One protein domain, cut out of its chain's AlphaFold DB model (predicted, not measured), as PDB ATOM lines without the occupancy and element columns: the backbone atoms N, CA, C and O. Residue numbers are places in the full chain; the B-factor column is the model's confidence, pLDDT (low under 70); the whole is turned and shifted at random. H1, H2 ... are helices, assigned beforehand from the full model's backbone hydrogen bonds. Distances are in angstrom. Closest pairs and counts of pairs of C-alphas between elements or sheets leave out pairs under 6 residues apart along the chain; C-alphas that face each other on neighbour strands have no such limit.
ATOM      1  N   TYR A  16      -0.762   7.728 -26.176       52.25
ATOM      2  CA  TYR A  16      -1.858   7.081 -26.866       52.25
ATOM      3  C   TYR A  16      -1.434   6.895 -28.327       52.25
ATOM      4  O   TYR A  16      -1.660   7.759 -29.175       52.25
ATOM      5  N   HIS A  17      -0.703   5.822 -28.611       64.06
ATOM      6  CA  HIS A  17      -0.302   5.496 -29.960       64.06
ATOM      7  C   HIS A  17      -1.572   5.013 -30.643       64.06
ATOM      8  O   HIS A  17      -2.184   4.037 -30.227       64.06
ATOM      9  N   LYS A  18      -2.039   5.752 -31.650       75.12
ATOM     10  CA  LYS A  18      -3.101   5.254 -32.524       75.12
ATOM     11  C   LYS A  18      -2.650   3.904 -33.077       75.12
ATOM     12  O   LYS A  18      -1.463   3.741 -33.367       75.12
ATOM     13  N   CYS A  19      -3.579   2.960 -33.227       81.31
ATOM     14  CA  CYS A  19      -3.272   1.671 -33.847       81.31
ATOM     15  C   CYS A  19      -2.594   1.936 -35.208       81.31
ATOM     16  O   CYS A  19      -3.237   2.576 -36.045       81.31
ATOM     17  N   PRO A  20      -1.335   1.499 -35.424       77.62
ATOM     18  CA  PRO A  20      -0.522   1.985 -36.541       77.62
ATOM     19  C   PRO A  20      -1.175   1.727 -37.903       77.62
ATOM     20  O   PRO A  20      -1.171   2.599 -38.766       77.62
ATOM     21  N   GLU A  21      -1.822   0.571 -38.042       80.25
ATOM     22  CA  GLU A  21      -2.358   0.109 -39.324       80.25
ATOM     23  C   GLU A  21      -3.756   0.630 -39.652       80.25
ATOM     24  O   GLU A  21      -4.070   0.888 -40.809       80.25
ATOM     25  N   TYR A  22      -4.609   0.782 -38.639       83.56
ATOM     26  CA  TYR A  22      -6.034   1.072 -38.835       83.56
ATOM     27  C   TYR A  22      -6.432   2.465 -38.345       83.56
ATOM     28  O   TYR A  22      -7.599   2.843 -38.425       83.56
ATOM     29  N   GLY A  23      -5.485   3.232 -37.794       85.62
ATOM     30  CA  GLY A  23      -5.737   4.586 -37.303       85.62
ATOM     31  C   GLY A  23      -6.792   4.655 -36.195       85.62
ATOM     32  O   GLY A  23      -7.423   5.698 -36.014       85.62
ATOM     33  N   CYS A  24      -7.016   3.556 -35.464       88.19
ATOM     34  CA  CYS A  24      -8.048   3.488 -34.437       88.19
ATOM     35  C   CYS A  24      -7.822   4.546 -33.353       88.19
ATOM     36  O   CYS A  24      -6.687   4.818 -32.954       88.19
ATOM     37  N   LYS A  25      -8.928   5.093 -32.837       87.69
ATOM     38  CA  LYS A  25      -8.926   6.001 -31.679       87.69
ATOM     39  C   LYS A  25      -8.795   5.254 -30.342       87.69
ATOM     40  O   LYS A  25      -8.565   5.892 -29.321       87.69
ATOM     41  N   ASN A  26      -8.941   3.928 -30.359       86.62
ATOM     42  CA  ASN A  26      -8.869   3.074 -29.177       86.62
ATOM     43  C   ASN A  26      -7.438   3.003 -28.627       86.62
ATOM     44  O   ASN A  26      -6.464   3.018 -29.379       86.62
ATOM     45  N   LEU A  27      -7.339   2.876 -27.306       85.50
ATOM     46  CA  LEU A  27      -6.091   2.695 -26.570       85.50
ATOM     47  C   LEU A  27      -5.346   1.426 -27.016       85.50
ATOM     48  O   LEU A  27      -5.924   0.338 -27.067       85.50
ATOM     49  N   THR A  28      -4.055   1.559 -27.335       89.00
ATOM     50  CA  THR A  28      -3.165   0.428 -27.635       89.00
ATOM     51  C   THR A  28      -2.518  -0.093 -26.356       89.00
ATOM     52  O   THR A  28      -1.553   0.488 -25.865       89.00
ATOM     53  N   GLU A  29      -3.041  -1.190 -25.819       89.94
ATOM     54  CA  GLU A  29      -2.600  -1.754 -24.532       89.94
ATOM     55  C   GLU A  29      -1.900  -3.109 -24.695       89.94
ATOM     56  O   GLU A  29      -1.120  -3.513 -23.834       89.94
ATOM     57  N   ILE A  30      -2.139  -3.815 -25.804       92.88
ATOM     58  CA  ILE A  30      -1.702  -5.204 -25.968       92.88
ATOM     59  C   ILE A  30      -0.468  -5.265 -26.864       92.88
ATOM     60  O   ILE A  30      -0.517  -4.885 -28.034       92.88
ATOM     61  N   LYS A  31       0.639  -5.781 -26.320       94.56
ATOM     62  CA  LYS A  31       1.880  -6.012 -27.065       94.56
ATOM     63  C   LYS A  31       1.824  -7.353 -27.798       94.56
ATOM     64  O   LYS A  31       1.655  -8.400 -27.173       94.56
ATOM     65  N   CYS A  32       2.004  -7.345 -29.115       95.75
ATOM     66  CA  CYS A  32       2.064  -8.570 -29.907       95.75
ATOM     67  C   CYS A  32       3.329  -9.379 -29.577       95.75
ATOM     68  O   CYS A  32       4.444  -8.859 -29.646       95.75
ATOM     69  N   LYS A  33       3.167 -10.679 -29.291       97.62
ATOM     70  CA  LYS A  33       4.274 -11.601 -28.970       97.62
ATOM     71  C   LYS A  33       5.284 -11.759 -30.118       97.62
ATOM     72  O   LYS A  33       6.448 -12.050 -29.861       97.62
ATOM     73  N   TYR A  34       4.856 -11.556 -31.365       97.38
ATOM     74  CA  TYR A  34       5.677 -11.792 -32.556       97.38
ATOM     75  C   TYR A  34       6.406 -10.528 -33.029       97.38
ATOM     76  O   TYR A  34       7.630 -10.509 -33.060       97.38
ATOM     77  N   CYS A  35       5.680  -9.455 -33.371       95.06
ATOM     78  CA  CYS A  35       6.285  -8.219 -33.891       95.06
ATOM     79  C   CYS A  35       6.656  -7.191 -32.809       95.06
ATOM     80  O   CYS A  35       7.228  -6.158 -33.138       95.06
ATOM     81  N   GLN A  36       6.331  -7.447 -31.535       94.69
ATOM     82  CA  GLN A  36       6.636  -6.575 -30.389       94.69
ATOM     83  C   GLN A  36       6.004  -5.167 -30.443       94.69
ATOM     84  O   GLN A  36       6.328  -4.325 -29.605       94.69
ATOM     85  N   GLN A  37       5.080  -4.918 -31.375       92.00
ATOM     86  CA  GLN A  37       4.305  -3.678 -31.479       92.00
ATOM     87  C   GLN A  37       3.051  -3.715 -30.588       92.00
ATOM     88  O   GLN A  37       2.567  -4.793 -30.233       92.00
ATOM     89  N   TYR A  38       2.537  -2.538 -30.219       92.62
ATOM     90  CA  TYR A  38       1.332  -2.376 -29.398       92.62
ATOM     91  C   TYR A  38       0.094  -2.125 -30.265       92.62
ATOM     92  O   TYR A  38       0.132  -1.318 -31.194       92.62
ATOM     93  N   TYR A  39      -1.015  -2.776 -29.918       94.00
ATOM     94  CA  TYR A  39      -2.289  -2.710 -30.635       94.00
ATOM     95  C   TYR A  39      -3.458  -2.537 -29.661       94.00
ATOM     96  O   TYR A  39      -3.348  -2.827 -28.465       94.00
ATOM     97  N   CYS A  40      -4.591  -2.044 -30.166       94.06
ATOM     98  CA  CYS A  40      -5.836  -2.018 -29.402       94.06
ATOM     99  C   CYS A  40      -6.436  -3.427 -29.307       94.06
ATOM    100  O   CYS A  40      -6.065  -4.312 -30.080       94.06
ATOM    101  N   LYS A  41      -7.382  -3.632 -28.384       94.12
ATOM    102  CA  LYS A  41      -8.000  -4.947 -28.129       94.12
ATOM    103  C   LYS A  41      -8.545  -5.604 -29.405       94.12
ATOM    104  O   LYS A  41      -8.271  -6.775 -29.643       94.12
ATOM    105  N   ASP A  42      -9.177  -4.818 -30.273       94.62
ATOM    106  CA  ASP A  42      -9.781  -5.295 -31.528       94.62
ATOM    107  C   ASP A  42      -8.753  -5.741 -32.587       94.62
ATOM    108  O   ASP A  42      -9.053  -6.564 -33.450       94.62
ATOM    109  N   HIS A  43      -7.524  -5.214 -32.534       95.69
ATOM    110  CA  HIS A  43      -6.476  -5.482 -33.528       95.69
ATOM    111  C   HIS A  43      -5.247  -6.194 -32.946       95.69
ATOM    112  O   HIS A  43      -4.221  -6.322 -33.615       95.69
ATOM    113  N   ALA A  44      -5.343  -6.700 -31.717       95.38
ATOM    114  CA  ALA A  44      -4.231  -7.349 -31.029       95.38
ATOM    115  C   ALA A  44      -3.852  -8.719 -31.611       95.38
ATOM    116  O   ALA A  44      -2.691  -9.121 -31.511       95.38
ATOM    117  N   SER A  45      -4.792  -9.426 -32.247       97.06
ATOM    118  CA  SER A  45      -4.508 -10.721 -32.874       97.06
ATOM    119  C   SER A  45      -3.585 -10.548 -34.087       97.06
ATOM    120  O   SER A  45      -3.893  -9.733 -34.955       97.06
ATOM    121  N   PRO A  46      -2.494 -11.319 -34.214       97.56
ATOM    122  CA  PRO A  46      -1.699 -11.325 -35.436       97.56
ATOM    123  C   PRO A  46      -2.453 -12.031 -36.575       97.56
ATOM    124  O   PRO A  46      -3.261 -12.932 -36.330       97.56
ATOM    125  N   LYS A  47      -2.166 -11.617 -37.812       97.31
ATOM    126  CA  LYS A  47      -2.648 -12.208 -39.070       97.31
ATOM    127  C   LYS A  47      -1.488 -12.507 -40.006       97.31
ATOM    128  O   LYS A  47      -0.471 -11.797 -39.983       97.31
ATOM    129  N   LEU A  48      -1.667 -13.515 -40.854       97.44
ATOM    130  CA  LEU A  48      -0.750 -13.790 -41.955       97.44
ATOM    131  C   LEU A  48      -0.678 -12.614 -42.944       97.44
ATOM    132  O   LEU A  48      -1.675 -11.960 -43.245       97.44
ATOM    133  N   VAL A  49       0.523 -12.361 -43.464       95.50
ATOM    134  CA  VAL A  49       0.804 -11.317 -44.454       95.50
ATOM    135  C   VAL A  49       1.182 -11.973 -45.773       95.50
ATOM    136  O   VAL A  49       2.168 -12.699 -45.854       95.50
ATOM    137  N   GLY A  50       0.424 -11.686 -46.827       89.94
ATOM    138  CA  GLY A  50       0.699 -12.171 -48.175       89.94
ATOM    139  C   GLY A  50       0.144 -11.213 -49.221       89.94
ATOM    140  O   GLY A  50      -0.889 -10.581 -49.011       89.94
ATOM    141  N   SER A  51       0.835 -11.092 -50.354       90.06
ATOM    142  CA  SER A  51       0.252 -10.425 -51.524       90.06
ATOM    143  C   SER A  51      -0.823 -11.317 -52.148       90.06
ATOM    144  O   SER A  51      -0.724 -12.539 -52.061       90.06
ATOM    145  N   ILE A  52      -1.806 -10.727 -52.832       86.88
ATOM    146  CA  ILE A  52      -2.848 -11.486 -53.550       86.88
ATOM    147  C   ILE A  52      -2.206 -12.510 -54.500       86.88
ATOM    148  O   ILE A  52      -2.551 -13.683 -54.460       86.88
ATOM    149  N   ASN A  53      -1.168 -12.108 -55.244       88.19
ATOM    150  CA  ASN A  53      -0.423 -13.006 -56.132       88.19
ATOM    151  C   ASN A  53       0.242 -14.177 -55.390       88.19
ATOM    152  O   ASN A  53       0.347 -15.273 -55.933       88.19
ATOM    153  N   TYR A  54       0.748 -13.945 -54.173       89.62
ATOM    154  CA  TYR A  54       1.313 -15.016 -53.353       89.62
ATOM    155  C   TYR A  54       0.217 -16.003 -52.944       89.62
ATOM    156  O   TYR A  54       0.383 -17.197 -53.160       89.62
ATOM    157  N   ILE A  55      -0.920 -15.498 -52.455       88.31
ATOM    158  CA  ILE A  55      -2.072 -16.311 -52.044       88.31
ATOM    159  C   ILE A  55      -2.616 -17.136 -53.226       88.31
ATOM    160  O   ILE A  55      -2.832 -18.338 -53.089       88.31
ATOM    161  N   GLU A  56      -2.754 -16.536 -54.410       85.12
ATOM    162  CA  GLU A  56      -3.164 -17.235 -55.638       85.12
ATOM    163  C   GLU A  56      -2.176 -18.329 -56.063       85.12
ATOM    164  O   GLU A  56      -2.575 -19.360 -56.606       85.12
ATOM    165  N   ASN A  57      -0.877 -18.136 -55.827       85.81
ATOM    166  CA  ASN A  57       0.119 -19.150 -56.157       85.81
ATOM    167  C   ASN A  57       0.076 -20.354 -55.203       85.81
ATOM    168  O   ASN A  57       0.413 -21.445 -55.651       85.81
ATOM    169  N   ILE A  58      -0.402 -20.204 -53.960       87.12
ATOM    170  CA  ILE A  58      -0.603 -21.339 -53.033       87.12
ATOM    171  C   ILE A  58      -1.647 -22.324 -53.591       87.12
ATOM    172  O   ILE A  58      -1.499 -23.537 -53.457       87.12
ATOM    173  N   ILE A  59      -2.673 -21.825 -54.295       78.88
ATOM    174  CA  ILE A  59      -3.656 -22.684 -54.983       78.88
ATOM    175  C   ILE A  59      -2.952 -23.584 -56.008       78.88
ATOM    176  O   ILE A  59      -3.275 -24.762 -56.138       78.88
ATOM    177  N   LYS A  60      -1.958 -23.042 -56.723       77.56
ATOM    178  CA  LYS A  60      -1.224 -23.771 -57.766       77.56
ATOM    179  C   LYS A  60      -0.274 -24.821 -57.197       77.56
ATOM    180  O   LYS A  60       0.026 -25.784 -57.895       77.56
ATOM    181  N   THR A  61       0.205 -24.654 -55.964       78.00
ATOM    182  CA  THR A  61       1.110 -25.613 -55.311       78.00
ATOM    183  C   THR A  61       0.378 -26.766 -54.623       78.00
ATOM    184  O   THR A  61       1.030 -27.607 -54.017       78.00
ATOM    185  N   SER A  62      -0.951 -26.867 -54.762       76.31
ATOM    186  CA  SER A  62      -1.773 -27.934 -54.168       76.31
ATOM    187  C   SER A  62      -1.711 -27.997 -52.633       76.31
ATOM    188  O   SER A  62      -1.817 -29.077 -52.057       76.31
ATOM    189  N   GLU A  63      -1.584 -26.851 -51.954       88.06
ATOM    190  CA  GLU A  63      -1.595 -26.749 -50.482       88.06
ATOM    191  C   GLU A  63      -2.919 -26.119 -49.981       88.06
ATOM    192  O   GLU A  63      -2.941 -24.956 -49.560       88.06
ATOM    193  N   PRO A  64      -4.061 -26.841 -50.036       89.12
ATOM    194  CA  PRO A  64      -5.386 -26.259 -49.794       89.12
ATOM    195  C   PRO A  64      -5.569 -25.741 -48.362       89.12
ATOM    196  O   PRO A  64      -6.236 -24.726 -48.158       89.12
ATOM    197  N   GLU A  65      -4.956 -26.391 -47.370       92.94
ATOM    198  CA  GLU A  65      -5.028 -25.970 -45.964       92.94
ATOM    199  C   GLU A  65      -4.308 -24.640 -45.732       92.94
ATOM    200  O   GLU A  65      -4.841 -23.739 -45.077       92.94
ATOM    201  N   LYS A  66      -3.129 -24.482 -46.344       94.56
ATOM    202  CA  LYS A  66      -2.362 -23.237 -46.301       94.56
ATOM    203  C   LYS A  66      -3.156 -22.113 -46.951       94.56
ATOM    204  O   LYS A  66      -3.336 -21.061 -46.343       94.56
ATOM    205  N   TYR A  67      -3.709 -22.358 -48.138       94.06
ATOM    206  CA  TYR A  67      -4.551 -21.387 -48.837       94.06
ATOM    207  C   TYR A  67      -5.755 -20.949 -47.993       94.06
ATOM    208  O   TYR A  67      -5.967 -19.748 -47.808       94.06
ATOM    209  N   LYS A  68      -6.501 -21.909 -47.428       95.12
ATOM    210  CA  LYS A  68      -7.658 -21.638 -46.567       95.12
ATOM    211  C   LYS A  68      -7.279 -20.716 -45.409       95.12
ATOM    212  O   LYS A  68      -7.946 -19.706 -45.196       95.12
ATOM    213  N   LYS A  69      -6.162 -20.999 -44.733       96.31
ATOM    214  CA  LYS A  69      -5.687 -20.178 -43.617       96.31
ATOM    215  C   LYS A  69      -5.304 -18.754 -44.040       96.31
ATOM    216  O   LYS A  69      -5.650 -17.806 -43.337       96.31
ATOM    217  N   TYR A  70      -4.625 -18.579 -45.179       96.31
ATOM    218  CA  TYR A  70      -4.297 -17.243 -45.697       96.31
ATOM    219  C   TYR A  70      -5.553 -16.437 -46.043       96.31
ATOM    220  O   TYR A  70      -5.610 -15.253 -45.718       96.31
ATOM    221  N   ILE A  71      -6.563 -17.055 -46.662       94.94
ATOM    222  CA  ILE A  71      -7.827 -16.380 -46.994       94.94
ATOM    223  C   ILE A  71      -8.609 -16.011 -45.734       94.94
ATOM    224  O   ILE A  71      -9.077 -14.879 -45.628       94.94
ATOM    225  N   GLU A  72      -8.721 -16.924 -44.767       95.88
ATOM    226  CA  GLU A  72      -9.386 -16.649 -43.489       95.88
ATOM    227  C   GLU A  72      -8.742 -15.454 -42.778       95.88
ATOM    228  O   GLU A  72      -9.435 -14.499 -42.428       95.88
ATOM    229  N   ASP A  73      -7.413 -15.443 -42.639       96.12
ATOM    230  CA  ASP A  73      -6.704 -14.326 -42.009       96.12
ATOM    231  C   ASP A  73      -6.790 -13.027 -42.827       96.12
ATOM    232  O   ASP A  73      -6.849 -11.949 -42.235       96.12
ATOM    233  N   HIS A  74      -6.851 -13.108 -44.161       92.44
ATOM    234  CA  HIS A  74      -7.020 -11.940 -45.029       92.44
ATOM    235  C   HIS A  74      -8.418 -11.312 -44.909       92.44
ATOM    236  O   HIS A  74      -8.553 -10.092 -44.992       92.44
ATOM    237  N   MET A  75      -9.455 -12.128 -44.689       92.81
ATOM    238  CA  MET A  75     -10.846 -11.672 -44.552       92.81
ATOM    239  C   MET A  75     -11.190 -11.176 -43.145       92.81
ATOM    240  O   MET A  75     -12.165 -10.439 -42.959       92.81
ATOM    241  N   ARG A  76     -10.408 -11.570 -42.136       94.38
ATOM    242  CA  ARG A  76     -10.614 -11.120 -40.760       94.38
ATOM    243  C   ARG A  76     -10.483  -9.606 -40.662       94.38
ATOM    244  O   ARG A  76      -9.518  -9.011 -41.143       94.38
ATOM    245  N   ARG A  77     -11.418  -8.975 -39.951       93.00
ATOM    246  CA  ARG A  77     -11.346  -7.545 -39.594       93.00
ATOM    247  C   ARG A  77     -10.635  -7.335 -38.260       93.00
ATOM    248  O   ARG A  77      -9.926  -6.355 -38.096       93.00
ATOM    249  N   ASP A  78     -10.692  -8.323 -37.378       92.62
ATOM    250  CA  ASP A  78     -10.043  -8.354 -36.070       92.62
ATOM    251  C   ASP A  78      -8.571  -8.779 -36.194       92.62
ATOM    252  O   ASP A  78      -8.265  -9.909 -36.560       92.62
ATOM    253  N   GLY A  79      -7.627  -7.867 -35.968       94.00
ATOM    254  CA  GLY A  79      -6.189  -8.180 -35.944       94.00
ATOM    255  C   GLY A  79      -5.306  -7.409 -36.928       94.00
ATOM    256  O   GLY A  79      -5.791  -6.748 -37.850       94.00
ATOM    257  N   HIS A  80      -3.992  -7.521 -36.744       95.00
ATOM    258  CA  HIS A  80      -2.968  -6.777 -37.476       95.00
ATOM    259  C   HIS A  80      -2.118  -7.681 -38.383       95.00
ATOM    260  O   HIS A  80      -1.827  -8.825 -38.020       95.00
ATOM    261  N   PRO A  81      -1.668  -7.180 -39.545       95.94
ATOM    262  CA  PRO A  81      -0.713  -7.894 -40.384       95.94
ATOM    263  C   PRO A  81       0.614  -8.067 -39.633       95.94
ATOM    264  O   PRO A  81       1.252  -7.092 -39.238       95.94
ATOM    265  N   CYS A  82       1.042  -9.312 -39.420       96.75
ATOM    266  CA  CYS A  82       2.249  -9.611 -38.657       96.75
ATOM    267  C   CYS A  82       3.213 -10.506 -39.451       96.75
ATOM    268  O   CYS A  82       3.058 -11.727 -39.522       96.75
ATOM    269  N   GLY A  83       4.260  -9.905 -40.026       95.69
ATOM    270  CA  GLY A  83       5.268 -10.641 -40.803       95.69
ATOM    271  C   GLY A  83       6.029 -11.689 -39.977       95.69
ATOM    272  O   GLY A  83       6.248 -12.803 -40.442       95.69
ATOM    273  N   ALA A  84       6.358 -11.373 -38.718       97.38
ATOM    274  CA  ALA A  84       7.027 -12.308 -37.809       97.38
ATOM    275  C   ALA A  84       6.153 -13.533 -37.479       97.38
ATOM    276  O   ALA A  84       6.644 -14.660 -37.484       97.38
ATOM    277  N   TYR A  85       4.850 -13.324 -37.254       97.88
ATOM    278  CA  TYR A  85       3.888 -14.417 -37.081       97.88
ATOM    279  C   TYR A  85       3.770 -15.267 -38.349       97.88
ATOM    280  O   TYR A  85       3.777 -16.489 -38.263       97.88
ATOM    281  N   THR A  86       3.740 -14.630 -39.522       97.75
ATOM    282  CA  THR A  86       3.672 -15.320 -40.821       97.75
ATOM    283  C   THR A  86       4.849 -16.269 -41.021       97.75
ATOM    284  O   THR A  86       4.655 -17.429 -41.375       97.75
ATOM    285  N   ALA A  87       6.070 -15.803 -40.747       96.12
ATOM    286  CA  ALA A  87       7.270 -16.630 -40.842       96.12
ATOM    287  C   ALA A  87       7.241 -17.805 -39.851       96.12
ATOM    288  O   ALA A  87       7.553 -18.934 -40.228       96.12
ATOM    289  N   PHE A  88       6.835 -17.548 -38.602       97.56
ATOM    290  CA  PHE A  88       6.693 -18.586 -37.580       97.56
ATOM    291  C   PHE A  88       5.664 -19.651 -37.989       97.56
ATOM    292  O   PHE A  88       5.968 -20.841 -37.959       97.56
ATOM    293  N   TRP A  89       4.475 -19.222 -38.412       97.75
ATOM    294  CA  TRP A  89       3.381 -20.114 -38.780       97.75
ATOM    295  C   TRP A  89       3.708 -20.942 -40.026       97.75
ATOM    296  O   TRP A  89       3.485 -22.148 -40.014       97.75
ATOM    297  N   ASN A  90       4.301 -20.338 -41.066       95.56
ATOM    298  CA  ASN A  90       4.736 -21.078 -42.256       95.56
ATOM    299  C   ASN A  90       5.754 -22.167 -41.889       95.56
ATOM    300  O   ASN A  90       5.606 -23.300 -42.324       95.56
ATOM    301  N   LYS A  91       6.740 -21.851 -41.037       95.88
ATOM    302  CA  LYS A  91       7.731 -22.834 -40.577       95.88
ATOM    303  C   LYS A  91       7.072 -24.000 -39.836       95.88
ATOM    304  O   LYS A  91       7.433 -25.150 -40.061       95.88
ATOM    305  N   GLU A  92       6.118 -23.707 -38.955       96.56
ATOM    306  CA  GLU A  92       5.381 -24.740 -38.222       96.56
ATOM    307  C   GLU A  92       4.532 -25.606 -39.165       96.56
ATOM    308  O   GLU A  92       4.556 -26.833 -39.065       96.56
ATOM    309  N   PHE A  93       3.822 -24.983 -40.106       95.06
ATOM    310  CA  PHE A  93       3.024 -25.676 -41.113       95.06
ATOM    311  C   PHE A  93       3.885 -26.618 -41.968       95.06
ATOM    312  O   PHE A  93       3.572 -27.803 -42.081       95.06
ATOM    313  N   ASP A  94       5.003 -26.114 -42.493       91.94
ATOM    314  CA  ASP A  94       5.907 -26.880 -43.350       91.94
ATOM    315  C   ASP A  94       6.526 -28.064 -42.571       91.94
ATOM    316  O   ASP A  94       6.548 -29.183 -43.081       91.94
ATOM    317  N   SER A  95       6.902 -27.870 -41.297       93.12
ATOM    318  CA  SER A  95       7.418 -28.957 -40.441       93.12
ATOM    319  C   SER A  95       6.397 -30.076 -40.184       93.12
ATOM    320  O   SER A  95       6.734 -31.257 -40.257       93.12
ATOM    321  N   LYS A  96       5.116 -29.741 -39.962       92.50
ATOM    322  CA  LYS A  96       4.050 -30.747 -39.772       92.50
ATOM    323  C   LYS A  96       3.785 -31.556 -41.039       92.50
ATOM    324  O   LYS A  96       3.489 -32.753 -40.959       92.50
ATOM    325  N   HIS A  97       3.877 -30.914 -42.201       88.19
ATOM    326  CA  HIS A  97       3.747 -31.591 -43.487       88.19
ATOM    327  C   HIS A  97       4.937 -32.507 -43.775       88.19
ATOM    328  O   HIS A  97       4.726 -33.629 -44.236       88.19
ATOM    329  N   GLU A  98       6.155 -32.079 -43.445       89.19
ATOM    330  CA  GLU A  98       7.357 -32.907 -43.562       89.19
ATOM    331  C   GLU A  98       7.271 -34.154 -42.670       89.19
ATOM    332  O   GLU A  98       7.448 -35.275 -43.151       89.19
ATOM    333  N   ASP A  99       6.878 -33.996 -41.404       90.31
ATOM    334  CA  ASP A  99       6.670 -35.122 -40.486       90.31
ATOM    335  C   ASP A  99       5.604 -36.098 -40.999       90.31
ATOM    336  O   ASP A  99       5.746 -37.321 -40.884       90.31
ATOM    337  N   SER A 100       4.524 -35.573 -41.580       85.25
ATOM    338  CA  SER A 100       3.449 -36.384 -42.157       85.25
ATOM    339  C   SER A 100       3.920 -37.141 -43.401       85.25
ATOM    340  O   SER A 100       3.634 -38.334 -43.540       85.25
ATOM    341  N   ALA A 101       4.700 -36.492 -44.268       85.75
ATOM    342  CA  ALA A 101       5.306 -37.117 -45.439       85.75
ATOM    343  C   ALA A 101       6.300 -38.217 -45.035       85.75
ATOM    344  O   ALA A 101       6.248 -39.323 -45.576       85.75
ATOM    345  N   ASN A 102       7.135 -37.966 -44.026       90.38
ATOM    346  CA  ASN A 102       8.094 -38.939 -43.505       90.38
ATOM    347  C   ASN A 102       7.396 -40.166 -42.903       90.38
ATOM    348  O   ASN A 102       7.785 -41.302 -43.186       90.38
ATOM    349  N   LYS A 103       6.312 -39.970 -42.138       91.69
ATOM    350  CA  LYS A 103       5.481 -41.075 -41.625       91.69
ATOM    351  C   LYS A 103       4.855 -41.893 -42.754       91.69
ATOM    352  O   LYS A 103       4.834 -43.121 -42.676       91.69
ATOM    353  N   PHE A 104       4.376 -41.230 -43.804       89.38
ATOM    354  CA  PHE A 104       3.800 -41.896 -44.969       89.38
ATOM    355  C   PHE A 104       4.843 -42.720 -45.739       89.38
ATOM    356  O   PHE A 104       4.596 -43.884 -46.055       89.38
ATOM    357  N   ILE A 105       6.036 -42.166 -45.978       88.62
ATOM    358  CA  ILE A 105       7.152 -42.880 -46.620       88.62
ATOM    359  C   ILE A 105       7.562 -44.097 -45.782       88.62
ATOM    360  O   ILE A 105       7.684 -45.197 -46.320       88.62
ATOM    361  N   ALA A 106       7.689 -43.939 -44.463       91.94
ATOM    362  CA  ALA A 106       8.009 -45.046 -43.565       91.94
ATOM    363  C   ALA A 106       6.935 -46.151 -43.592       91.94
ATOM    364  O   ALA A 106       7.263 -47.339 -43.550       91.94
ATOM    365  N   ALA A 107       5.651 -45.788 -43.695       91.62
ATOM    366  CA  ALA A 107       4.565 -46.752 -43.860       91.62
ATOM    367  C   ALA A 107       4.646 -47.491 -45.210       91.62
ATOM    368  O   ALA A 107       4.474 -48.711 -45.252       91.62
ATOM    369  N   LEU A 108       4.969 -46.785 -46.300       89.00
ATOM    370  CA  LEU A 108       5.181 -47.398 -47.615       89.00
ATOM    371  C   LEU A 108       6.362 -48.373 -47.623       89.00
ATOM    372  O   LEU A 108       6.259 -49.449 -48.217       89.00
ATOM    373  N   ASP A 109       7.468 -48.027 -46.969       89.25
ATOM    374  CA  ASP A 109       8.642 -48.898 -46.898       89.25
ATOM    375  C   ASP A 109       8.356 -50.165 -46.077       89.25
ATOM    376  O   ASP A 109       8.728 -51.260 -46.504       89.25
ATOM    377  N   LYS A 110       7.585 -50.058 -44.984       89.81
ATOM    378  CA  LYS A 110       7.080 -51.234 -44.251       89.81
ATOM    379  C   LYS A 110       6.216 -52.134 -45.136       89.81
ATOM    380  O   LYS A 110       6.432 -53.343 -45.155       89.81
ATOM    381  N   LEU A 111       5.295 -51.559 -45.918       86.69
ATOM    382  CA  LEU A 111       4.434 -52.325 -46.831       86.69
ATOM    383  C   LEU A 111       5.232 -53.065 -47.915       86.69
ATOM    384  O   LEU A 111       4.886 -54.193 -48.280       86.69
ATOM    385  N   LYS A 112       6.315 -52.458 -48.420       83.31
ATOM    386  CA  LYS A 112       7.231 -53.110 -49.370       83.31
ATOM    387  C   LYS A 112       7.973 -54.283 -48.735       83.31
ATOM    388  O   LYS A 112       8.016 -55.346 -49.345       83.31
ATOM    389  N   GLN A 113       8.492 -54.114 -47.518       78.88
ATOM    390  CA  GLN A 113       9.179 -55.181 -46.779       78.88
ATOM    391  C   GLN A 113       8.243 -56.349 -46.437       78.88
ATOM    392  O   GLN A 113       8.649 -57.508 -46.483       78.88
TER     393      GLN A 113
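What this domain is: This is residues 16 to 113 of the 314 residues of an uncharacterized protein of Candidatus Parvarchaeum acidophilus ARMAN-5 (UniProt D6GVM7). One long helix, H3, makes the long axis; the helical hairpin of H1 and H2 lies beside its first part, a head of loops from residues 16 to 51 gathers at the end where H3 begins, and residues 95 to 113 of H3 stick out as a free arm. The head is mostly loop, and the contact between H3 and the hairpin is slight. There are 98 printed residues with three named helices in the order H1, H2, H3 and no named strand, and the class is all helix. The whole is loose, with a radius of gyration of the C-alphas of 18.0 A and spans of 66 by 26 by 15 A, the arm making much of the length.

Where its parts are: Begin at C-alpha 16, at (-1.858, 7.081, -26.866); from there residues 16 to 51, 36 residues, hold no named element. Look within them for residues 30 to 31, which pair antiparallel with residues 38 to 39 in stretches too short to be named. Find C-alpha 52 at (-2.848, -11.486, -53.550), where H1 begins; it runs through residues 52 to 60. H2 follows at residues 64 to 75 and is 16.4 A long from first to last C-alpha. Residues 83 to 113 are H3, 45.1 A long, from C-alpha 83 at (5.268, -10.641, -40.803) to C-alpha 113 at (9.179, -55.181, -46.779).

How they stand to each other: Start with H1 and H2, a helical hairpin across a tight link of 3 residues. They touch, and their closest C-alphas, those of Ile 58 and Tyr 67, are 5.8 A apart. Their lines stand at a shallow tilt of 21 degrees, opposite ways. From H2, a short link of 7 residues leads to H3, and in it residues 80 to 81 pair parallel with residues 46 to 47. H2 and H3 are close but not clearly touching: look at Lys 66 and Phe 93, whose C-alphas, the closest of the two helices, are 7.9 A apart. Their lines stand at a shallow tilt of 16 degrees, opposite ways. H1 and H3 are apart. In H2 and H3 every O i to N i+4 pair is within hydrogen-bond range; in H1, 3 of 5 are.

The domain as a whole: The two C-alphas farthest apart are those of Tyr 16 and Gln 113, at 66.3 A. Residues 95 to 113, which belong to H3, stand free; the body without them has 79 residues and spans 44 by 21 by 15 A, with a radius of gyration of 13.7 A. The printed part has no cut, and neither link between the helices is long. The mean pLDDT of the printed part is 90.3, and in the B-factor column you will find residues 16 to 17 under 70.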